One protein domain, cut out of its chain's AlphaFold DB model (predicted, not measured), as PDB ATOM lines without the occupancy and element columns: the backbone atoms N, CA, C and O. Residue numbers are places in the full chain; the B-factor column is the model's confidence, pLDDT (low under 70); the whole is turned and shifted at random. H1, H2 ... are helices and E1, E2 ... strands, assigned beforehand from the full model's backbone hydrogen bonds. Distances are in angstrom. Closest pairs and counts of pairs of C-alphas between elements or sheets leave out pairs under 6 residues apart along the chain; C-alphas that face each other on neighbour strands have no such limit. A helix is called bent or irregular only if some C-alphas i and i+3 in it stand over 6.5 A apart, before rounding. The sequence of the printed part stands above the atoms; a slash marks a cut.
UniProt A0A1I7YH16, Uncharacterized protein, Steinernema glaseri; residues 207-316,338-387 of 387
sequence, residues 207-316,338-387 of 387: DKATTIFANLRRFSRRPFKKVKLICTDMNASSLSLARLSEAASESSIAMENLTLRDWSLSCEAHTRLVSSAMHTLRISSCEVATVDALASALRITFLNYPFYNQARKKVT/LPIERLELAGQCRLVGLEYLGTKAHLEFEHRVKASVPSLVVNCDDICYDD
ATOM      1  N   ASP A 207      20.483 -19.170   3.100       92.00
ATOM      2  CA  ASP A 207      19.863 -18.080   3.856       92.00
ATOM      3  C   ASP A 207      18.321 -18.100   3.781       92.00
ATOM      4  O   ASP A 207      17.634 -17.538   4.630       92.00
ATOM      5  N   LYS A 208      17.750 -18.730   2.746       92.06
ATOM      6  CA  LYS A 208      16.309 -18.720   2.452       92.06
ATOM      7  C   LYS A 208      15.813 -20.096   2.013       92.06
ATOM      8  O   LYS A 208      16.389 -20.731   1.130       92.06
ATOM      9  N   ALA A 209      14.666 -20.526   2.542       92.81
ATOM     10  CA  ALA A 209      14.055 -21.808   2.171       92.81
ATOM     11  C   ALA A 209      13.660 -21.889   0.679       92.81
ATOM     12  O   ALA A 209      13.654 -22.971   0.097       92.81
ATOM     13  N   THR A 210      13.407 -20.754   0.014       91.44
ATOM     14  CA  THR A 210      13.206 -20.688  -1.448       91.44
ATOM     15  C   THR A 210      14.384 -21.267  -2.231       91.44
ATOM     16  O   THR A 210      14.174 -21.950  -3.232       91.44
ATOM     17  N   THR A 211      15.606 -21.031  -1.755       89.06
ATOM     18  CA  THR A 211      16.855 -21.509  -2.358       89.06
ATOM     19  C   THR A 211      16.955 -23.033  -2.245       89.06
ATOM     20  O   THR A 211      17.252 -23.713  -3.227       89.06
ATOM     21  N   ILE A 212      16.575 -23.589  -1.089       92.00
ATOM     22  CA  ILE A 212      16.455 -25.038  -0.870       92.00
ATOM     23  C   ILE A 212      15.427 -25.666  -1.826       92.00
ATOM     24  O   ILE A 212      15.740 -26.632  -2.524       92.00
ATOM     25  N   PHE A 213      14.215 -25.103  -1.909       91.44
ATOM     26  CA  PHE A 213      13.153 -25.636  -2.774       91.44
ATOM     27  C   PHE A 213      13.509 -25.565  -4.270       91.44
ATOM     28  O   PHE A 213      13.098 -26.434  -5.036       91.44
ATOM     29  N   ALA A 214      14.282 -24.559  -4.695       87.81
ATOM     30  CA  ALA A 214      14.801 -24.479  -6.060       87.81
ATOM     31  C   ALA A 214      15.801 -25.612  -6.359       87.81
ATOM     32  O   ALA A 214      15.684 -26.273  -7.390       87.81
ATOM     33  N   ASN A 215      16.732 -25.887  -5.440       86.62
ATOM     34  CA  ASN A 215      17.749 -26.930  -5.616       86.62
ATOM     35  C   ASN A 215      17.143 -28.333  -5.660       86.62
ATOM     36  O   ASN A 215      17.468 -29.111  -6.553       86.62
ATOM     37  N   LEU A 216      16.198 -28.643  -4.767       88.69
ATOM     38  CA  LEU A 216      15.496 -29.932  -4.787       88.69
ATOM     39  C   LEU A 216      14.788 -30.184  -6.133       88.69
ATOM     40  O   LEU A 216      14.832 -31.301  -6.640       88.69
ATOM     41  N   ARG A 217      14.239 -29.143  -6.775       87.88
ATOM     42  CA  ARG A 217      13.654 -29.258  -8.123       87.88
ATOM     43  C   ARG A 217      14.693 -29.508  -9.225       87.88
ATOM     44  O   ARG A 217      14.385 -30.226 -10.174       87.88
ATOM     45  N   ARG A 218      15.930 -29.006  -9.098       86.25
ATOM     46  CA  ARG A 218      17.041 -29.360 -10.013       86.25
ATOM     47  C   ARG A 218      17.504 -30.809  -9.818       86.25
ATOM     48  O   ARG A 218      17.737 -31.520 -10.792       86.25
ATOM     49  N   PHE A 219      17.551 -31.289  -8.576       87.31
ATOM     50  CA  PHE A 219      17.934 -32.664  -8.230       87.31
ATOM     51  C   PHE A 219      16.813 -33.706  -8.407       87.31
ATOM     52  O   PHE A 219      16.827 -34.754  -7.760       87.31
ATOM     53  N   SER A 220      15.851 -33.441  -9.296       84.44
ATOM     54  CA  SER A 220      14.685 -34.304  -9.497       84.44
ATOM     55  C   SER A 220      15.035 -35.750  -9.888       84.44
ATOM     56  O   SER A 220      16.041 -36.021 -10.546       84.44
ATOM     57  N   ARG A 221      14.159 -36.678  -9.475       83.81
ATOM     58  CA  ARG A 221      14.183 -38.133  -9.717       83.81
ATOM     59  C   ARG A 221      15.393 -38.873  -9.132       83.81
ATOM     60  O   ARG A 221      15.752 -39.940  -9.628       83.81
ATOM     61  N   ARG A 222      16.010 -38.341  -8.069       82.69
ATOM     62  CA  ARG A 222      17.191 -38.939  -7.422       82.69
ATOM     63  C   ARG A 222      16.876 -39.520  -6.039       82.69
ATOM     64  O   ARG A 222      16.185 -38.867  -5.251       82.69
ATOM     65  N   PRO A 223      17.401 -40.714  -5.712       88.88
ATOM     66  CA  PRO A 223      17.496 -41.183  -4.340       88.88
ATOM     67  C   PRO A 223      18.707 -40.539  -3.648       88.88
ATOM     68  O   PRO A 223      19.808 -40.524  -4.194       88.88
ATOM     69  N   PHE A 224      18.519 -40.055  -2.422       93.81
ATOM     70  CA  PHE A 224      19.600 -39.589  -1.555       93.81
ATOM     71  C   PHE A 224      19.651 -40.425  -0.277       93.81
ATOM     72  O   PHE A 224      18.661 -40.551   0.449       93.81
ATOM     73  N   LYS A 225      20.834 -40.950   0.050       95.62
ATOM     74  CA  LYS A 225      21.051 -41.700   1.295       95.62
ATOM     75  C   LYS A 225      20.945 -40.786   2.522       95.62
ATOM     76  O   LYS A 225      20.477 -41.196   3.587       95.62
ATOM     77  N   LYS A 226      21.326 -39.516   2.348       96.81
ATOM     78  CA  LYS A 226      21.191 -38.448   3.340       96.81
ATOM     79  C   LYS A 226      21.049 -37.083   2.673       96.81
ATOM     80  O   LYS A 226      21.800 -36.766   1.755       96.81
ATOM     81  N   VAL A 227      20.146 -36.260   3.189       96.94
ATOM     82  CA  VAL A 227      20.015 -34.838   2.859       96.94
ATOM     83  C   VAL A 227      20.209 -34.032   4.143       96.94
ATOM     84  O   VAL A 227      19.568 -34.315   5.154       96.94
ATOM     85  N   LYS A 228      21.086 -33.028   4.122       97.75
ATOM     86  CA  LYS A 228      21.202 -32.014   5.178       97.75
ATOM     87  C   LYS A 228      20.815 -30.650   4.613       97.75
ATOM     88  O   LYS A 228      21.312 -30.264   3.560       97.75
ATOM     89  N   LEU A 229      19.959 -29.928   5.325       97.00
ATOM     90  CA  LEU A 229      19.508 -28.581   4.984       97.00
ATOM     91  C   LEU A 229      19.918 -27.663   6.136       97.00
ATOM     92  O   LEU A 229      19.385 -27.786   7.238       97.00
ATOM     93  N   ILE A 230      20.877 -26.772   5.896       96.00
ATOM     94  CA  ILE A 230      21.522 -25.947   6.926       96.00
ATOM     95  C   ILE A 230      21.195 -24.479   6.660       96.00
ATOM     96  O   ILE A 230      21.429 -23.988   5.553       96.00
ATOM     97  N   CYS A 231      20.639 -23.794   7.657       95.25
ATOM     98  CA  CYS A 231      20.415 -22.360   7.573       95.25
ATOM     99  C   CYS A 231      21.734 -21.610   7.782       95.25
ATOM    100  O   CYS A 231      22.521 -21.958   8.659       95.25
ATOM    101  N   THR A 232      21.967 -20.567   6.990       92.25
ATOM    102  CA  THR A 232      23.119 -19.660   7.147       92.25
ATOM    103  C   THR A 232      22.703 -18.225   7.477       92.25
ATOM    104  O   THR A 232      23.547 -17.333   7.489       92.25
ATOM    105  N   ASP A 233      21.410 -17.979   7.715       89.12
ATOM    106  CA  ASP A 233      20.918 -16.706   8.244       89.12
ATOM    107  C   ASP A 233      21.048 -16.708   9.773       89.12
ATOM    108  O   ASP A 233      20.529 -17.596  10.450       89.12
ATOM    109  N   MET A 234      21.704 -15.681  10.318       85.00
ATOM    110  CA  MET A 234      21.870 -15.469  11.762       85.00
ATOM    111  C   MET A 234      20.537 -15.377  12.523       85.00
ATOM    112  O   MET A 234      20.521 -15.555  13.738       85.00
ATOM    113  N   ASN A 235      19.433 -15.087  11.828       86.56
ATOM    114  CA  ASN A 235      18.095 -14.926  12.396       86.56
ATOM    115  C   ASN A 235      17.211 -16.180  12.238       86.56
ATOM    116  O   ASN A 235      16.000 -16.079  12.413       86.56
ATOM    117  N   ALA A 236      17.792 -17.337  11.882       82.44
ATOM    118  CA  ALA A 236      17.092 -18.615  11.696       82.44
ATOM    119  C   ALA A 236      15.875 -18.507  10.751       82.44
ATOM    120  O   ALA A 236      14.720 -18.671  11.148       82.44
ATOM    121  N   SER A 237      16.154 -18.237   9.471       92.50
ATOM    122  CA  SER A 237      15.171 -18.117   8.381       92.50
ATOM    123  C   SER A 237      14.106 -19.227   8.407       92.50
ATOM    124  O   SER A 237      14.380 -20.357   8.821       92.50
ATOM    125  N   SER A 238      12.873 -18.932   7.974       95.19
ATOM    126  CA  SER A 238      11.772 -19.892   8.135       95.19
ATOM    127  C   SER A 238      11.668 -20.917   7.002       95.19
ATOM    128  O   SER A 238      11.725 -20.576   5.817       95.19
ATOM    129  N   LEU A 239      11.448 -22.181   7.377       96.62
ATOM    130  CA  LEU A 239      11.277 -23.317   6.471       96.62
ATOM    131  C   LEU A 239      10.011 -24.107   6.844       96.62
ATOM    132  O   LEU A 239       9.936 -24.701   7.919       96.62
ATOM    133  N   SER A 240       9.025 -24.136   5.941       95.56
ATOM    134  CA  SER A 240       7.812 -24.961   6.088       95.56
ATOM    135  C   SER A 240       8.099 -26.412   5.703       95.56
ATOM    136  O   SER A 240       8.584 -26.688   4.599       95.56
ATOM    137  N   LEU A 241       7.770 -27.345   6.600       95.00
ATOM    138  CA  LEU A 241       7.947 -28.775   6.344       95.00
ATOM    139  C   LEU A 241       6.961 -29.313   5.298       95.00
ATOM    140  O   LEU A 241       7.331 -30.206   4.536       95.00
ATOM    141  N   ALA A 242       5.746 -28.757   5.190       91.75
ATOM    142  CA  ALA A 242       4.825 -29.149   4.124       91.75
ATOM    143  C   ALA A 242       5.369 -28.764   2.749       91.75
ATOM    144  O   ALA A 242       5.363 -29.590   1.840       91.75
ATOM    145  N   ARG A 243       5.909 -27.546   2.607       93.75
ATOM    146  CA  ARG A 243       6.521 -27.082   1.348       93.75
ATOM    147  C   ARG A 243       7.790 -27.859   0.996       93.75
ATOM    148  O   ARG A 243       8.065 -28.073  -0.182       93.75
ATOM    149  N   LEU A 244       8.531 -28.339   1.998       95.06
ATOM    150  CA  LEU A 244       9.637 -29.274   1.786       95.06
ATOM    151  C   LEU A 244       9.140 -30.638   1.274       95.06
ATOM    152  O   LEU A 244       9.675 -31.149   0.291       95.06
ATOM    153  N   SER A 245       8.101 -31.206   1.897       92.44
ATOM    154  CA  SER A 245       7.494 -32.472   1.460       92.44
ATOM    155  C   SER A 245       6.857 -32.367   0.071       92.44
ATOM    156  O   SER A 245       6.937 -33.315  -0.709       92.44
ATOM    157  N   GLU A 246       6.234 -31.232  -0.245       92.31
ATOM    158  CA  GLU A 246       5.674 -30.894  -1.556       92.31
ATOM    159  C   GLU A 246       6.782 -30.843  -2.611       92.31
ATOM    160  O   GLU A 246       6.756 -31.640  -3.546       92.31
ATOM    161  N   ALA A 247       7.812 -30.010  -2.413       92.12
ATOM    162  CA  ALA A 247       8.932 -29.891  -3.344       92.12
ATOM    163  C   ALA A 247       9.663 -31.230  -3.555       92.12
ATOM    164  O   ALA A 247      10.016 -31.560  -4.686       92.12
ATOM    165  N   ALA A 248       9.851 -32.040  -2.506       92.00
ATOM    166  CA  ALA A 248      10.413 -33.385  -2.635       92.00
ATOM    167  C   ALA A 248       9.490 -34.335  -3.426       92.00
ATOM    168  O   ALA A 248       9.978 -35.131  -4.229       92.00
ATOM    169  N   SER A 249       8.167 -34.241  -3.241       91.00
ATOM    170  CA  SER A 249       7.179 -35.050  -3.966       91.00
ATOM    171  C   SER A 249       7.077 -34.673  -5.446       91.00
ATOM    172  O   SER A 249       7.144 -35.559  -6.293       91.00
ATOM    173  N   GLU A 250       6.959 -33.381  -5.767       92.19
ATOM    174  CA  GLU A 250       6.994 -32.855  -7.142       92.19
ATOM    175  C   GLU A 250       8.258 -33.323  -7.871       92.19
ATOM    176  O   GLU A 250       8.206 -33.841  -8.986       92.19
ATOM    177  N   SER A 251       9.401 -33.189  -7.195       89.94
ATOM    178  CA  SER A 251      10.713 -33.540  -7.735       89.94
ATOM    179  C   SER A 251      10.954 -35.048  -7.777       89.94
ATOM    180  O   SER A 251      11.985 -35.466  -8.288       89.94
ATOM    181  N   SER A 252      10.043 -35.886  -7.262       91.44
ATOM    182  CA  SER A 252      10.233 -37.341  -7.141       91.44
ATOM    183  C   SER A 252      11.541 -37.725  -6.422       91.44
ATOM    184  O   SER A 252      12.234 -38.655  -6.833       91.44
ATOM    185  N   ILE A 253      11.903 -36.980  -5.372       90.88
ATOM    186  CA  ILE A 253      13.077 -37.257  -4.536       90.88
ATOM    187  C   ILE A 253      12.695 -38.229  -3.418       90.88
ATOM    188  O   ILE A 253      11.749 -37.992  -2.663       90.88
ATOM    189  N   ALA A 254      13.485 -39.292  -3.279       90.69
ATOM    190  CA  ALA A 254      13.472 -40.171  -2.115       90.69
ATOM    191  C   ALA A 254      14.670 -39.838  -1.217       90.69
ATOM    192  O   ALA A 254      15.779 -39.650  -1.716       90.69
ATOM    193  N   MET A 255      14.461 -39.770   0.097       93.62
ATOM    194  CA  MET A 255      15.522 -39.460   1.060       93.62
ATOM    195  C   MET A 255      15.416 -40.352   2.301       93.62
ATOM    196  O   MET A 255      14.453 -40.259   3.055       93.62
ATOM    197  N   GLU A 256      16.411 -41.217   2.523       95.06
ATOM    198  CA  GLU A 256      16.401 -42.134   3.677       95.06
ATOM    199  C   GLU A 256      16.636 -41.400   5.005       95.06
ATOM    200  O   GLU A 256      16.096 -41.794   6.036       95.06
ATOM    201  N   ASN A 257      17.437 -40.333   4.994       97.38
ATOM    202  CA  ASN A 257      17.775 -39.561   6.185       97.38
ATOM    203  C   ASN A 257      17.716 -38.064   5.870       97.38
ATOM    204  O   ASN A 257      18.453 -37.597   5.002       97.38
ATOM    205  N   LEU A 258      16.905 -37.304   6.602       97.88
ATOM    206  CA  LEU A 258      16.843 -35.845   6.513       97.88
ATOM    207  C   LEU A 258      17.389 -35.225   7.802       97.88
ATOM    208  O   LEU A 258      17.021 -35.621   8.904       97.88
ATOM    209  N   THR A 259      18.270 -34.238   7.679       98.31
ATOM    210  CA  THR A 259      18.722 -33.400   8.795       98.31
ATOM    211  C   THR A 259      18.409 -31.943   8.490       98.31
ATOM    212  O   THR A 259      18.903 -31.396   7.509       98.31
ATOM    213  N   LEU A 260      17.611 -31.317   9.344       98.12
ATOM    214  CA  LEU A 260      17.328 -29.888   9.340       98.12
ATOM    215  C   LEU A 260      18.193 -29.241  10.416       98.12
ATOM    216  O   LEU A 260      18.238 -29.754  11.538       98.12
ATOM    217  N   ARG A 261      18.893 -28.153  10.079       97.25
ATOM    218  CA  ARG A 261      19.797 -27.479  11.011       97.25
ATOM    219  C   ARG A 261      19.661 -25.958  10.981       97.25
ATOM    220  O   ARG A 261      19.674 -25.379   9.899       97.25
ATOM    221  N   ASP A 262      19.568 -25.345  12.159       96.31
ATOM    222  CA  ASP A 262      19.587 -23.889  12.391       96.31
ATOM    223  C   ASP A 262      18.423 -23.083  11.731       96.31
ATOM    224  O   ASP A 262      18.490 -21.862  11.629       96.31
ATOM    225  N   TRP A 263      17.332 -23.735  11.291       97.44
ATOM    226  CA  TRP A 263      16.133 -23.084  10.706       97.44
ATOM    227  C   TRP A 263      15.043 -22.794  11.758       97.44
ATOM    228  O   TRP A 263      14.928 -23.535  12.735       97.44
ATOM    229  N   SER A 264      14.150 -21.824  11.502       97.50
ATOM    230  CA  SER A 264      12.845 -21.745  12.190       97.50
ATOM    231  C   SER A 264      11.782 -22.547  11.425       97.50
ATOM    232  O   SER A 264      11.304 -22.168  10.351       97.50
ATOM    233  N   LEU A 265      11.439 -23.722  11.952       97.56
ATOM    234  CA  LEU A 265      10.581 -24.706  11.301       97.56
ATOM    235  C   LEU A 265       9.097 -24.392  11.515       97.56
ATOM    236  O   LEU A 265       8.591 -24.430  12.639       97.56
ATOM    237  N   SER A 266       8.388 -24.154  10.412       95.38
ATOM    238  CA  SER A 266       6.930 -24.014  10.375       95.38
ATOM    239  C   SER A 266       6.256 -25.321   9.934       95.38
ATOM    240  O   SER A 266       6.815 -26.115   9.173       95.38
ATOM    241  N   CYS A 267       5.061 -25.583  10.470       91.50
ATOM    242  CA  CYS A 267       4.299 -26.812  10.240       91.50
ATOM    243  C   CYS A 267       2.801 -26.524  10.167       91.50
ATOM    244  O   CYS A 267       2.225 -25.889  11.047       91.50
ATOM    245  N   GLU A 268       2.156 -27.059   9.143       92.44
ATOM    246  CA  GLU A 268       0.731 -26.955   8.890       92.44
ATOM    247  C   GLU A 268       0.049 -28.230   9.413       92.44
ATOM    248  O   GLU A 268       0.248 -29.314   8.870       92.44
ATOM    249  N   ALA A 269      -0.769 -28.126  10.466       88.88
ATOM    250  CA  ALA A 269      -1.250 -29.259  11.279       88.88
ATOM    251  C   ALA A 269      -2.034 -30.377  10.542       88.88
ATOM    252  O   ALA A 269      -2.421 -31.374  11.160       88.88
ATOM    253  N   HIS A 270      -2.326 -30.211   9.250       90.19
ATOM    254  CA  HIS A 270      -3.142 -31.108   8.425       90.19
ATOM    255  C   HIS A 270      -2.432 -31.595   7.146       90.19
ATOM    256  O   HIS A 270      -3.057 -32.246   6.308       90.19
ATOM    257  N   THR A 271      -1.136 -31.315   6.987       89.62
ATOM    258  CA  THR A 271      -0.325 -31.779   5.849       89.62
ATOM    259  C   THR A 271       0.470 -33.043   6.193       89.62
ATOM    260  O   THR A 271       0.473 -33.521   7.330       89.62
ATOM    261  N   ARG A 272       1.133 -33.626   5.183       90.06
ATOM    262  CA  ARG A 272       2.152 -34.665   5.385       90.06
ATOM    263  C   ARG A 272       3.535 -34.016   5.406       90.06
ATOM    264  O   ARG A 272       3.784 -33.086   4.648       90.06
ATOM    265  N   LEU A 273       4.422 -34.556   6.237       92.62
ATOM    266  CA  LEU A 273       5.804 -34.097   6.407       92.62
ATOM    267  C   LEU A 273       6.801 -34.838   5.504       92.62
ATOM    268  O   LEU A 273       7.912 -34.356   5.304       92.62
ATOM    269  N   VAL A 274       6.415 -36.001   4.970       90.31
ATOM    270  CA  VAL A 274       7.196 -36.767   3.988       90.31
ATOM    271  C   VAL A 274       6.300 -37.370   2.903       90.31
ATOM    272  O   VAL A 274       5.156 -37.770   3.153       90.31
ATOM    273  N   SER A 275       6.849 -37.462   1.691       83.62
ATOM    274  CA  SER A 275       6.247 -38.115   0.519       83.62
ATOM    275  C   SER A 275       6.632 -39.595   0.389       83.62
ATOM    276  O   SER A 275       5.867 -40.386  -0.162       83.62
ATOM    277  N   SER A 276       7.799 -39.969   0.917       87.38
ATOM    278  CA  SER A 276       8.399 -41.306   0.876       87.38
ATOM    279  C   SER A 276       8.804 -41.772   2.283       87.38
ATOM    280  O   SER A 276       8.773 -40.989   3.229       87.38
ATOM    281  N   ALA A 277       9.131 -43.059   2.430       90.44
ATOM    282  CA  ALA A 277       9.528 -43.646   3.709       90.44
ATOM    283  C   ALA A 277      10.969 -43.255   4.066       90.44
ATOM    284  O   ALA A 277      11.873 -43.396   3.241       90.44
ATOM    285  N   MET A 278      11.165 -42.802   5.302       93.06
ATOM    286  CA  MET A 278      12.408 -42.251   5.831       93.06
ATOM    287  C   MET A 278      12.821 -43.004   7.102       93.06
ATOM    288  O   MET A 278      11.996 -43.257   7.978       93.06
ATOM    289  N   HIS A 279      14.107 -43.318   7.234       95.56
ATOM    290  CA  HIS A 279      14.671 -43.895   8.453       95.56
ATOM    291  C   HIS A 279      14.767 -42.825   9.552       95.56
ATOM    292  O   HIS A 279      14.120 -42.955  10.588       95.56
ATOM    293  N   THR A 280      15.484 -41.718   9.308       97.19
ATOM    294  CA  THR A 280      15.665 -40.647  10.309       97.19
ATOM    295  C   THR A 280      15.260 -39.263   9.801       97.19
ATOM    296  O   THR A 280      15.843 -38.763   8.839       97.19
ATOM    297  N   LEU A 281      14.365 -38.593  10.534       97.75
ATOM    298  CA  LEU A 281      14.189 -37.138  10.506       97.75
ATOM    299  C   LEU A 281      14.895 -36.528  11.726       97.75
ATOM    300  O   LEU A 281      14.464 -36.746  12.855       97.75
ATOM    301  N   ARG A 282      15.962 -35.750  11.519       98.12
ATOM    302  CA  ARG A 282      16.694 -35.047  12.588       98.12
ATOM    303  C   ARG A 282      16.447 -33.544  12.523       98.12
ATOM    304  O   ARG A 282      16.704 -32.922  11.494       98.12
ATOM    305  N   ILE A 283      16.005 -32.970  13.635       97.88
ATOM    306  CA  ILE A 283      15.845 -31.534  13.867       97.88
ATOM    307  C   ILE A 283      16.961 -31.115  14.832       97.88
ATOM    308  O   ILE A 283      17.014 -31.594  15.964       97.88
ATOM    309  N   SER A 284      17.893 -30.278  14.370       97.31
ATOM    310  CA  SER A 284      19.153 -30.005  15.068       97.31
ATOM    311  C   SER A 284      19.385 -28.503  15.244       97.31
ATOM    312  O   SER A 284      19.595 -27.806  14.259       97.31
ATOM    313  N   SER A 285      19.388 -28.004  16.481       96.00
ATOM    314  CA  SER A 285      19.503 -26.566  16.794       96.00
ATOM    315  C   SER A 285      18.485 -25.673  16.059       96.00
ATOM    316  O   SER A 285      18.770 -24.528  15.726       96.00
ATOM    317  N   CYS A 286      17.294 -26.200  15.765       96.75
ATOM    318  CA  CYS A 286      16.224 -25.447  15.110       96.75
ATOM    319  C   CYS A 286      15.270 -24.819  16.132       96.75
ATOM    320  O   CYS A 286      15.030 -25.374  17.206       96.75
ATOM    321  N   GLU A 287      14.609 -23.734  15.741       96.31
ATOM    322  CA  GLU A 287      13.347 -23.349  16.366       96.31
ATOM    323  C   GLU A 287      12.203 -24.169  15.744       96.31
ATOM    324  O   GLU A 287      12.179 -24.408  14.538       96.31
ATOM    325  N   VAL A 288      11.247 -24.624  16.552       96.44
ATOM    326  CA  VAL A 288      10.003 -25.265  16.106       96.44
ATOM    327  C   VAL A 288       8.858 -24.325  16.459       96.44
ATOM    328  O   VAL A 288       8.465 -24.247  17.621       96.44
ATOM    329  N   ALA A 289       8.328 -23.614  15.462       93.50
ATOM    330  CA  ALA A 289       7.430 -22.472  15.656       93.50
ATOM    331  C   ALA A 289       6.039 -22.836  16.210       93.50
ATOM    332  O   ALA A 289       5.330 -21.976  16.735       93.50
ATOM    333  N   THR A 290       5.610 -24.099  16.107       91.12
ATOM    334  CA  THR A 290       4.401 -24.596  16.788       91.12
ATOM    335  C   THR A 290       4.507 -26.099  17.048       91.12
ATOM    336  O   THR A 290       4.307 -26.912  16.141       91.12
ATOM    337  N   VAL A 291       4.778 -26.482  18.301       93.38
ATOM    338  CA  VAL A 291       4.893 -27.895  18.719       93.38
ATOM    339  C   VAL A 291       3.661 -28.724  18.344       93.38
ATOM    340  O   VAL A 291       3.789 -29.788  17.736       93.38
ATOM    341  N   ASP A 292       2.461 -28.229  18.649       92.19
ATOM    342  CA  ASP A 292       1.226 -28.997  18.452       92.19
ATOM    343  C   ASP A 292       0.862 -29.168  16.968       92.19
ATOM    344  O   ASP A 292       0.233 -30.161  16.588       92.19
ATOM    345  N   ALA A 293       1.320 -28.258  16.099       93.50
ATOM    346  CA  ALA A 293       1.173 -28.403  14.654       93.50
ATOM    347  C   ALA A 293       2.136 -29.458  14.090       93.50
ATOM    348  O   ALA A 293       1.716 -30.264  13.261       93.50
ATOM    349  N   LEU A 294       3.383 -29.521  14.581       95.06
ATOM    350  CA  LEU A 294       4.333 -30.585  14.231       95.06
ATOM    351  C   LEU A 294       3.829 -31.961  14.701       95.06
ATOM    352  O   LEU A 294       3.798 -32.903  13.911       95.06
ATOM    353  N   ALA A 295       3.350 -32.079  15.945       94.31
ATOM    354  CA  ALA A 295       2.761 -33.320  16.459       94.31
ATOM    355  C   ALA A 295       1.516 -33.758  15.653       94.31
ATOM    356  O   ALA A 295       1.358 -34.939  15.326       94.31
ATOM    357  N   SER A 296       0.668 -32.802  15.258       94.56
ATOM    358  CA  SER A 296      -0.499 -33.059  14.401       94.56
ATOM    359  C   SER A 296      -0.104 -33.491  12.986       94.56
ATOM    360  O   SER A 296      -0.631 -34.484  12.484       94.56
ATOM    361  N   ALA A 297       0.864 -32.820  12.359       94.81
ATOM    362  CA  ALA A 297       1.364 -33.167  11.030       94.81
ATOM    363  C   ALA A 297       2.101 -34.521  11.014       94.81
ATOM    364  O   ALA A 297       1.926 -35.300  10.075       94.81
ATOM    365  N   LEU A 298       2.835 -34.885  12.075       95.38
ATOM    366  CA  LEU A 298       3.376 -36.240  12.270       95.38
ATOM    367  C   LEU A 298       2.244 -37.280  12.304       95.38
ATOM    368  O   LEU A 298       2.255 -38.244  11.535       95.38
ATOM    369  N   ARG A 299       1.209 -37.053  13.122       94.00
ATOM    370  CA  ARG A 299       0.023 -37.922  13.185       94.00
ATOM    371  C   ARG A 299      -0.684 -38.055  11.835       94.00
ATOM    372  O   ARG A 299      -1.049 -39.166  11.456       94.00
ATOM    373  N   ILE A 300      -0.863 -36.961  11.097       93.44
ATOM    374  CA  ILE A 300      -1.486 -36.955   9.764       93.44
ATOM    375  C   ILE A 300      -0.614 -37.688   8.736       93.44
ATOM    376  O   ILE A 300      -1.141 -38.447   7.921       93.44
ATOM    377  N   THR A 301       0.709 -37.533   8.811       93.06
ATOM    378  CA  THR A 301       1.679 -38.248   7.966       93.06
ATOM    379  C   THR A 301       1.525 -39.760   8.121       93.06
ATOM    380  O   THR A 301       1.378 -40.457   7.119       93.06
ATOM    381  N   PHE A 302       1.469 -40.266   9.357       92.25
ATOM    382  CA  PHE A 302       1.254 -41.691   9.628       92.25
ATOM    383  C   PHE A 302      -0.156 -42.147   9.234       92.25
ATOM    384  O   PHE A 302      -0.295 -43.105   8.475       92.25
ATOM    385  N   LEU A 303      -1.206 -41.448   9.686       88.69
ATOM    386  CA  LEU A 303      -2.601 -41.814   9.400       88.69
ATOM    387  C   LEU A 303      -2.935 -41.854   7.905       88.69
ATOM    388  O   LEU A 303      -3.830 -42.600   7.524       88.69
ATOM    389  N   ASN A 304      -2.234 -41.091   7.064       85.25
ATOM    390  CA  ASN A 304      -2.476 -41.049   5.621       85.25
ATOM    391  C   ASN A 304      -1.434 -41.817   4.788       85.25
ATOM    392  O   ASN A 304      -1.512 -41.793   3.555       85.25
ATOM    393  N   TYR A 305      -0.479 -42.517   5.412       81.75
ATOM    394  CA  TYR A 305       0.507 -43.306   4.674       81.75
ATOM    395  C   TYR A 305      -0.106 -44.624   4.152       81.75
ATOM    396  O   TYR A 305      -0.772 -45.324   4.926       81.75
ATOM    397  N   PRO A 306       0.096 -45.006   2.870       68.50
ATOM    398  CA  PRO A 306      -0.657 -46.101   2.243       68.50
ATOM    399  C   PRO A 306      -0.579 -47.445   2.977       68.50
ATOM    400  O   PRO A 306      -1.595 -48.124   3.127       68.50
ATOM    401  N   PHE A 307       0.606 -47.810   3.472       61.53
ATOM    402  CA  PHE A 307       0.858 -49.101   4.122       61.53
ATOM    403  C   PHE A 307       0.417 -49.132   5.596       61.53
ATOM    404  O   PHE A 307      -0.114 -50.142   6.062       61.53
ATOM    405  N   TYR A 308       0.527 -48.008   6.315       56.72
ATOM    406  CA  TYR A 308       0.138 -47.902   7.730       56.72
ATOM    407  C   TYR A 308      -1.360 -48.190   7.945       56.72
ATOM    408  O   TYR A 308      -1.754 -48.886   8.885       56.72
ATOM    409  N   ASN A 309      -2.206 -47.733   7.016       52.69
ATOM    410  CA  ASN A 309      -3.643 -48.013   7.044       52.69
ATOM    411  C   ASN A 309      -4.005 -49.483   6.789       52.69
ATOM    412  O   ASN A 309      -5.062 -49.921   7.243       52.69
ATOM    413  N   GLN A 310      -3.176 -50.252   6.079       52.03
ATOM    414  CA  GLN A 310      -3.476 -51.661   5.805       52.03
ATOM    415  C   GLN A 310      -3.294 -52.514   7.065       52.03
ATOM    416  O   GLN A 310      -4.196 -53.279   7.408       52.03
ATOM    417  N   ALA A 311      -2.208 -52.294   7.815       50.22
ATOM    418  CA  ALA A 311      -1.992 -52.921   9.121       50.22
ATOM    419  C   ALA A 311      -3.149 -52.610  10.093       50.22
ATOM    420  O   ALA A 311      -3.763 -53.525  10.644       50.22
ATOM    421  N   ARG A 312      -3.547 -51.333  10.225       51.09
ATOM    422  CA  ARG A 312      -4.697 -50.952  11.069       51.09
ATOM    423  C   ARG A 312      -6.014 -51.605  10.629       51.09
ATOM    424  O   ARG A 312      -6.753 -52.091  11.481       51.09
ATOM    425  N   LYS A 313      -6.299 -51.675   9.322       50.03
ATOM    426  CA  LYS A 313      -7.520 -52.319   8.801       50.03
ATOM    427  C   LYS A 313      -7.551 -53.837   9.025       50.03
ATOM    428  O   LYS A 313      -8.643 -54.359   9.247       50.03
ATOM    429  N   LYS A 314      -6.404 -54.538   9.025       50.75
ATOM    430  CA  LYS A 314      -6.335 -55.950   9.459       50.75
ATOM    431  C   LYS A 314      -6.810 -56.084  10.915       50.75
ATOM    432  O   LYS A 314      -7.731 -56.853  11.181       50.75
ATOM    433  N   VAL A 315      -6.257 -55.279  11.828       52.34
ATOM    434  CA  VAL A 315      -6.576 -55.328  13.271       52.34
ATOM    435  C   VAL A 315      -8.059 -55.064  13.548       52.34
ATOM    436  O   VAL A 315      -8.695 -55.848  14.250       52.34
ATOM    437  N   THR A 316      -8.662 -54.025  12.957       48.75
ATOM    438  CA  THR A 316     -10.093 -53.730  13.180       48.75
ATOM    439  C   THR A 316     -11.014 -54.840  12.654       48.75
ATOM    440  O   THR A 316     -12.079 -55.065  13.222       48.75
ATOM    441  N   LEU A 338       7.780 -47.710   7.959       88.44
ATOM    442  CA  LEU A 338       7.083 -46.540   8.502       88.44
ATOM    443  C   LEU A 338       7.292 -45.321   7.577       88.44
ATOM    444  O   LEU A 338       8.171 -45.348   6.717       88.44
ATOM    445  N   PRO A 339       6.497 -44.240   7.709       92.25
ATOM    446  CA  PRO A 339       6.764 -42.999   6.979       92.25
ATOM    447  C   PRO A 339       8.052 -42.341   7.486       92.25
ATOM    448  O   PRO A 339       8.854 -41.857   6.699       92.25
ATOM    449  N   ILE A 340       8.235 -42.350   8.807       95.12
ATOM    450  CA  ILE A 340       9.438 -41.939   9.528       95.12
ATOM    451  C   ILE A 340       9.657 -43.015  10.595       95.12
ATOM    452  O   ILE A 340       8.734 -43.287  11.361       95.12
ATOM    453  N   GLU A 341      10.820 -43.657  10.650       94.94
ATOM    454  CA  GLU A 341      11.108 -44.667  11.685       94.94
ATOM    455  C   GLU A 341      11.592 -44.010  12.986       94.94
ATOM    456  O   GLU A 341      11.145 -44.382  14.077       94.94
ATOM    457  N   ARG A 342      12.444 -42.983  12.867       97.12
ATOM    458  CA  ARG A 342      13.066 -42.251  13.974       97.12
ATOM    459  C   ARG A 342      13.000 -40.730  13.777       97.12
ATOM    460  O   ARG A 342      13.387 -40.203  12.736       97.12
ATOM    461  N   LEU A 343      12.535 -40.024  14.805       97.88
ATOM    462  CA  LEU A 343      12.594 -38.572  14.959       97.88
ATOM    463  C   LEU A 343      13.668 -38.237  16.000       97.88
ATOM    464  O   LEU A 343      13.613 -38.735  17.123       97.88
ATOM    465  N   GLU A 344      14.625 -37.390  15.641       98.06
ATOM    466  CA  GLU A 344      15.694 -36.933  16.534       98.06
ATOM    467  C   GLU A 344      15.581 -35.429  16.802       98.06
ATOM    468  O   GLU A 344      15.499 -34.639  15.859       98.06
ATOM    469  N   LEU A 345      15.646 -35.039  18.076       97.25
ATOM    470  CA  LEU A 345      15.949 -33.676  18.515       97.25
ATOM    471  C   LEU A 345      17.390 -33.628  19.034       97.25
ATOM    472  O   LEU A 345      17.795 -34.484  19.817       97.25
ATOM    473  N   ALA A 346      18.160 -32.633  18.596       96.81
ATOM    474  CA  ALA A 346      19.576 -32.507  18.936       96.81
ATOM    475  C   ALA A 346      20.040 -31.048  19.004       96.81
ATOM    476  O   ALA A 346      19.498 -30.187  18.314       96.81
ATOM    477  N   GLY A 347      21.098 -30.771  19.765       94.81
ATOM    478  CA  GLY A 347      21.617 -29.414  19.927       94.81
ATOM    479  C   GLY A 347      20.603 -28.480  20.593       94.81
ATOM    480  O   GLY A 347      19.761 -28.920  21.372       94.81
ATOM    481  N   GLN A 348      20.695 -27.185  20.297       93.12
ATOM    482  CA  GLN A 348      19.963 -26.129  21.006       93.12
ATOM    483  C   GLN A 348      18.607 -25.860  20.340       93.12
ATOM    484  O   GLN A 348      18.415 -24.864  19.649       93.12
ATOM    485  N   CYS A 349      17.673 -26.806  20.481       94.94
ATOM    486  CA  CYS A 349      16.340 -26.707  19.879       94.94
ATOM    487  C   CYS A 349      15.367 -25.888  20.742       94.94
ATOM    488  O   CYS A 349      15.055 -26.269  21.873       94.94
ATOM    489  N   ARG A 350      14.797 -24.817  20.175       95.06
ATOM    490  CA  ARG A 350      13.737 -24.024  20.818       95.06
ATOM    491  C   ARG A 350      12.359 -24.552  20.420       95.06
ATOM    492  O   ARG A 350      12.023 -24.598  19.242       95.06
ATOM    493  N   LEU A 351      11.539 -24.921  21.402       96.12
ATOM    494  CA  LEU A 351      10.223 -25.532  21.189       96.12
ATOM    495  C   LEU A 351       9.112 -24.536  21.549       96.12
ATOM    496  O   LEU A 351       8.763 -24.392  22.721       96.12
ATOM    497  N   VAL A 352       8.580 -23.829  20.546       94.19
ATOM    498  CA  VAL A 352       7.612 -22.743  20.763       94.19
ATOM    499  C   VAL A 352       6.258 -23.300  21.201       94.19
ATOM    500  O   VAL A 352       5.699 -24.213  20.582       94.19
ATOM    501  N   GLY A 353       5.750 -22.742  22.300       92.00
ATOM    502  CA  GLY A 353       4.601 -23.248  23.047       92.00
ATOM    503  C   GLY A 353       4.983 -24.146  24.230       92.00
ATOM    504  O   GLY A 353       4.093 -24.540  24.978       92.00
ATOM    505  N   LEU A 354       6.275 -24.449  24.426       95.44
ATOM    506  CA  LEU A 354       6.803 -25.232  25.553       95.44
ATOM    507  C   LEU A 354       7.947 -24.533  26.313       95.44
ATOM    508  O   LEU A 354       8.493 -25.125  27.245       95.44
ATOM    509  N   GLU A 355       8.320 -23.289  25.980       92.06
ATOM    510  CA  GLU A 355       9.487 -22.621  26.590       92.06
ATOM    511  C   GLU A 355       9.395 -22.492  28.120       92.06
ATOM    512  O   GLU A 355      10.413 -22.539  28.808       92.06
ATOM    513  N   TYR A 356       8.179 -22.417  28.669       92.12
ATOM    514  CA  TYR A 356       7.918 -22.368  30.114       92.12
ATOM    515  C   TYR A 356       8.368 -23.629  30.882       92.12
ATOM    516  O   TYR A 356       8.408 -23.614  32.111       92.12
ATOM    517  N   LEU A 357       8.704 -24.719  30.183       93.94
ATOM    518  CA  LEU A 357       9.266 -25.945  30.763       93.94
ATOM    519  C   LEU A 357      10.803 -25.951  30.808       93.94
ATOM    520  O   LEU A 357      11.382 -26.869  31.395       93.94
ATOM    521  N   GLY A 358      11.466 -24.971  30.180       91.44
ATOM    522  CA  GLY A 358      12.924 -24.873  30.103       91.44
ATOM    523  C   GLY A 358      13.573 -26.183  29.644       91.44
ATOM    524  O   GLY A 358      13.203 -26.754  28.614       91.44
ATOM    525  N   THR A 359      14.485 -26.708  30.466       92.25
ATOM    526  CA  THR A 359      15.231 -27.957  30.222       92.25
ATOM    527  C   THR A 359      14.361 -29.214  30.074       92.25
ATOM    528  O   THR A 359      14.862 -30.256  29.658       92.25
ATOM    529  N   LYS A 360      13.055 -29.147  30.373       95.00
ATOM    530  CA  LYS A 360      12.099 -30.263  30.225       95.00
ATOM    531  C   LYS A 360      11.211 -30.169  28.981       95.00
ATOM    532  O   LYS A 360      10.398 -31.066  28.764       95.00
ATOM    533  N   ALA A 361      11.352 -29.130  28.154       95.62
ATOM    534  CA  ALA A 361      10.495 -28.928  26.981       95.62
ATOM    535  C   ALA A 361      10.533 -30.112  25.990       95.62
ATOM    536  O   ALA A 361       9.501 -30.481  25.429       95.62
ATOM    537  N   HIS A 362      11.690 -30.762  25.815       95.44
ATOM    538  CA  HIS A 362      11.818 -31.928  24.934       95.44
ATOM    539  C   HIS A 362      11.071 -33.168  25.446       95.44
ATOM    540  O   HIS A 362      10.523 -33.911  24.639       95.44
ATOM    541  N   LEU A 363      10.983 -33.364  26.768       96.50
ATOM    542  CA  LEU A 363      10.279 -34.502  27.373       96.50
ATOM    543  C   LEU A 363       8.763 -34.408  27.148       96.50
ATOM    544  O   LEU A 363       8.118 -35.404  26.829       96.50
ATOM    545  N   GLU A 364       8.196 -33.205  27.263       96.31
ATOM    546  CA  GLU A 364       6.778 -32.965  26.960       96.31
ATOM    547  C   GLU A 364       6.499 -33.029  25.449       96.31
ATOM    548  O   GLU A 364       5.477 -33.574  25.032       96.31
ATOM    549  N   PHE A 365       7.420 -32.553  24.604       96.06
ATOM    550  CA  PHE A 365       7.326 -32.756  23.155       96.06
ATOM    551  C   PHE A 365       7.311 -34.249  22.791       96.06
ATOM    552  O   PHE A 365       6.421 -34.709  22.074       96.06
ATOM    553  N   GLU A 366       8.259 -35.018  23.326       96.62
ATOM    554  CA  GLU A 366       8.351 -36.465  23.145       96.62
ATOM    555  C   GLU A 366       7.070 -37.168  23.610       96.62
ATOM    556  O   GLU A 366       6.535 -38.012  22.888       96.62
ATOM    557  N   HIS A 367       6.541 -36.785  24.772       95.88
ATOM    558  CA  HIS A 367       5.282 -37.290  25.310       95.88
ATOM    559  C   HIS A 367       4.092 -37.005  24.374       95.88
ATOM    560  O   HIS A 367       3.364 -37.937  24.020       95.88
ATOM    561  N   ARG A 368       3.930 -35.767  23.880       94.88
ATOM    562  CA  ARG A 368       2.868 -35.406  22.912       94.88
ATOM    563  C   ARG A 368       2.987 -36.164  21.592       94.88
ATOM    564  O   ARG A 368       1.974 -36.615  21.044       94.88
ATOM    565  N   VAL A 369       4.210 -36.336  21.084       95.00
ATOM    566  CA  VAL A 369       4.468 -37.089  19.850       95.00
ATOM    567  C   VAL A 369       4.170 -38.574  20.053       95.00
ATOM    568  O   VAL A 369       3.421 -39.134  19.257       95.00
ATOM    569  N   LYS A 370       4.651 -39.202  21.133       94.00
ATOM    570  CA  LYS A 370       4.386 -40.622  21.435       94.00
ATOM    571  C   LYS A 370       2.905 -40.897  21.715       94.00
ATOM    572  O   LYS A 370       2.392 -41.910  21.251       94.00
ATOM    573  N   ALA A 371       2.187 -39.990  22.379       91.06
ATOM    574  CA  ALA A 371       0.734 -40.094  22.555       91.06
ATOM    575  C   ALA A 371      -0.033 -40.019  21.217       91.06
ATOM    576  O   ALA A 371      -1.062 -40.673  21.042       91.06
ATOM    577  N   SER A 372       0.480 -39.248  20.253       89.06
ATOM    578  CA  SER A 372      -0.132 -39.064  18.929       89.06
ATOM    579  C   SER A 372       0.261 -40.145  17.913       89.06
ATOM    580  O   SER A 372      -0.538 -40.484  17.035       89.06
ATOM    581  N   VAL A 373       1.487 -40.673  18.016       92.44
ATOM    582  CA  VAL A 373       2.110 -41.654  17.115       92.44
ATOM    583  C   VAL A 373       2.971 -42.643  17.932       92.44
ATOM    584  O   VAL A 373       4.196 -42.533  17.944       92.44
ATOM    585  N   PRO A 374       2.368 -43.652  18.596       89.69
ATOM    586  CA  PRO A 374       3.102 -44.559  19.492       89.69
ATOM    587  C   PRO A 374       4.161 -45.447  18.816       89.69
ATOM    588  O   PRO A 374       4.957 -46.086  19.496       89.69
ATOM    589  N   SER A 375       4.149 -45.532  17.483       89.44
ATOM    590  CA  SER A 375       5.076 -46.332  16.673       89.44
ATOM    591  C   SER A 375       6.331 -45.580  16.217       89.44
ATOM    592  O   SER A 375       7.235 -46.214  15.679       89.44
ATOM    593  N   LEU A 376       6.392 -44.258  16.404       94.12
ATOM    594  CA  LEU A 376       7.548 -43.438  16.044       94.12
ATOM    595  C   LEU A 376       8.593 -43.484  17.165       94.12
ATOM    596  O   LEU A 376       8.299 -43.130  18.310       94.12
ATOM    597  N   VAL A 377       9.828 -43.871  16.840       96.06
ATOM    598  CA  VAL A 377      10.944 -43.734  17.781       96.06
ATOM    599  C   VAL A 377      11.287 -42.252  17.886       96.06
ATOM    600  O   VAL A 377      11.732 -41.653  16.915       96.06
ATOM    601  N   VAL A 378      11.099 -41.653  19.059       96.88
ATOM    602  CA  VAL A 378      11.605 -40.306  19.362       96.88
ATOM    603  C   VAL A 378      12.875 -40.450  20.192       96.88
ATOM    604  O   VAL A 378      12.917 -41.277  21.105       96.88
ATOM    605  N   ASN A 379      13.900 -39.672  19.854       97.00
ATOM    606  CA  ASN A 379      15.172 -39.600  20.560       97.00
ATOM    607  C   ASN A 379      15.537 -38.129  20.808       97.00
ATOM    608  O   ASN A 379      15.444 -37.312  19.890       97.00
ATOM    609  N   CYS A 380      15.949 -37.815  22.035       95.69
ATOM    610  CA  CYS A 380      16.327 -36.464  22.457       95.69
ATOM    611  C   CYS A 380      17.700 -36.447  23.160       95.69
ATOM    612  O   CYS A 380      18.042 -35.459  23.801       95.69
ATOM    613  N   ASP A 381      18.473 -37.534  23.065       93.44
ATOM    614  CA  ASP A 381      19.688 -37.763  23.866       93.44
ATOM    615  C   ASP A 381      20.798 -36.741  23.550       93.44
ATOM    616  O   ASP A 381      21.622 -36.421  24.402       93.44
ATOM    617  N   ASP A 382      20.791 -36.215  22.320       93.00
ATOM    618  CA  ASP A 382      21.725 -35.211  21.800       93.00
ATOM    619  C   ASP A 382      21.290 -33.753  22.102       93.00
ATOM    620  O   ASP A 382      21.886 -32.820  21.552       93.00
ATOM    621  N   ILE A 383      20.217 -33.509  22.872       93.31
ATOM    622  CA  ILE A 383      19.708 -32.145  23.099       93.31
ATOM    623  C   ILE A 383      20.557 -31.362  24.111       93.31
ATOM    624  O   ILE A 383      20.947 -31.870  25.160       93.31
ATOM    625  N   CYS A 384      20.794 -30.086  23.809       91.19
ATOM    626  CA  CYS A 384      21.487 -29.144  24.679       91.19
ATOM    627  C   CYS A 384      20.559 -27.984  25.047       91.19
ATOM    628  O   CYS A 384      19.782 -27.511  24.219       91.19
ATOM    629  N   TYR A 385      20.721 -27.472  26.261       86.19
ATOM    630  CA  TYR A 385      20.201 -26.174  26.683       86.19
ATOM    631  C   TYR A 385      21.388 -25.254  26.992       86.19
ATOM    632  O   TYR A 385      22.494 -25.745  27.217       86.19
ATOM    633  N   ASP A 386      21.175 -23.942  26.954       76.75
ATOM    634  CA  ASP A 386      22.093 -22.985  27.579       76.75
ATOM    635  C   ASP A 386      21.862 -22.978  29.105       76.75
ATOM    636  O   ASP A 386      20.725 -23.174  29.549       76.75
ATOM    637  N   ASP A 387      22.942 -22.794  29.874       53.62
ATOM    638  CA  ASP A 387      22.960 -22.704  31.350       53.62
ATOM    639  C   ASP A 387      22.606 -21.287  31.860       53.62
ATOM    640  O   ASP A 387      23.123 -20.302  31.278       53.62
TER     641      ASP A 387
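This is residues 207 to 316 and 338 to 387 of the 387 residues of an uncharacterized protein of Steinernema glaseri (UniProt A0A1I7YH16). The chain is wound in stacked turns, a short solenoid with a wall of five parallel strands, E1 E3 E5 E6 E7, along one side and H2, the unnamed residues 267 to 277, H3 and H5 along the other. E2, E4 and short pairings of residues 287 to 288 and 350 to 351 make a narrow second row; H1 lies at the E1 end, and H4 lies far from the core, at the cut. The printed part has 160 residues, mixed in class, in the order H1 E1 E2 H2 E3 E4 E5 H3 H4 E6 H5 E7. It is compact, with a radius of gyration of the C-alphas of 15.3 A and spans of 47 by 42 by 24 A.

H1, residues 209 to 218, only grazes the twisted sheet with residues 209 to 212. E1, 226 to 231, is an edge strand, parallel to E3, 257 to 261 (N 227 to O 257, 2.8 A). E2, 238 to 240, is parallel to E4, 264 to 266 (N 239 to O 264, 3.0 A). H2, 241 to 250, touches H1, closest C-alphas Phe 213 and Ala 247 at 6.0 A, at a shallow tilt of 17 degrees, the same way. E5, 278 to 284, is parallel to E3 (N 258 to O 280, 2.9 A) and to E6, 340 to 347 (N 283 to O 344, 2.8 A). H3, 291 to 303, is only just not on the sheet, with 4 pairs of C-alphas within 10 A. H4, 308 to 316, is close to H3 but not clearly touching: C-alphas Phe 302 and Tyr 308 are closest, 6.6 A. H5, 355 to 372, touches H3 with residues 365 to 372 alone, closest C-alphas Ala 295 and Val 369 at 5.3 A. E7, 377 to 383, the other edge, is parallel to E6 (N 345 to O 379, 2.9 A). E6, H5 and E7 form a strand-helix-strand unit, two parallel neighbour strands joined through a helix, with a right-handed crossover. H5 is on one face of the sheet E1 E3 E5 E6 E7, two layers, one of strands and one of helix; the height of H5 over the sheet is 11.0 A, and H5 lies over E7 and runs along the strands, its line and that of E7 standing at 0 degrees on the local plane. Every O i to N i+4 pair is within hydrogen-bond range in H1, H2, H3 and H4; in H5, 9 of 14.

H1 begins at C-alpha 209 (14.055, -21.808, 2.171); E7 ends at C-alpha 383 (19.708, -32.145, 23.099). H5 measures 20.5 A, E6 20.3 A and H3 18.4 A. H5 is irregular, C-alphas 356 and 359 being 9.2 A apart, with a kink of 84 degrees near residue 362.

The C-alphas of Met 234 and Thr 316 are farthest apart, 49.9 A. Residues 317 to 337 are not printed; C-alphas 316 and 338 are 19.2 A apart. E4 to E5 is a long link. pLDDT is under 70 at residues 306 to 316 and 387.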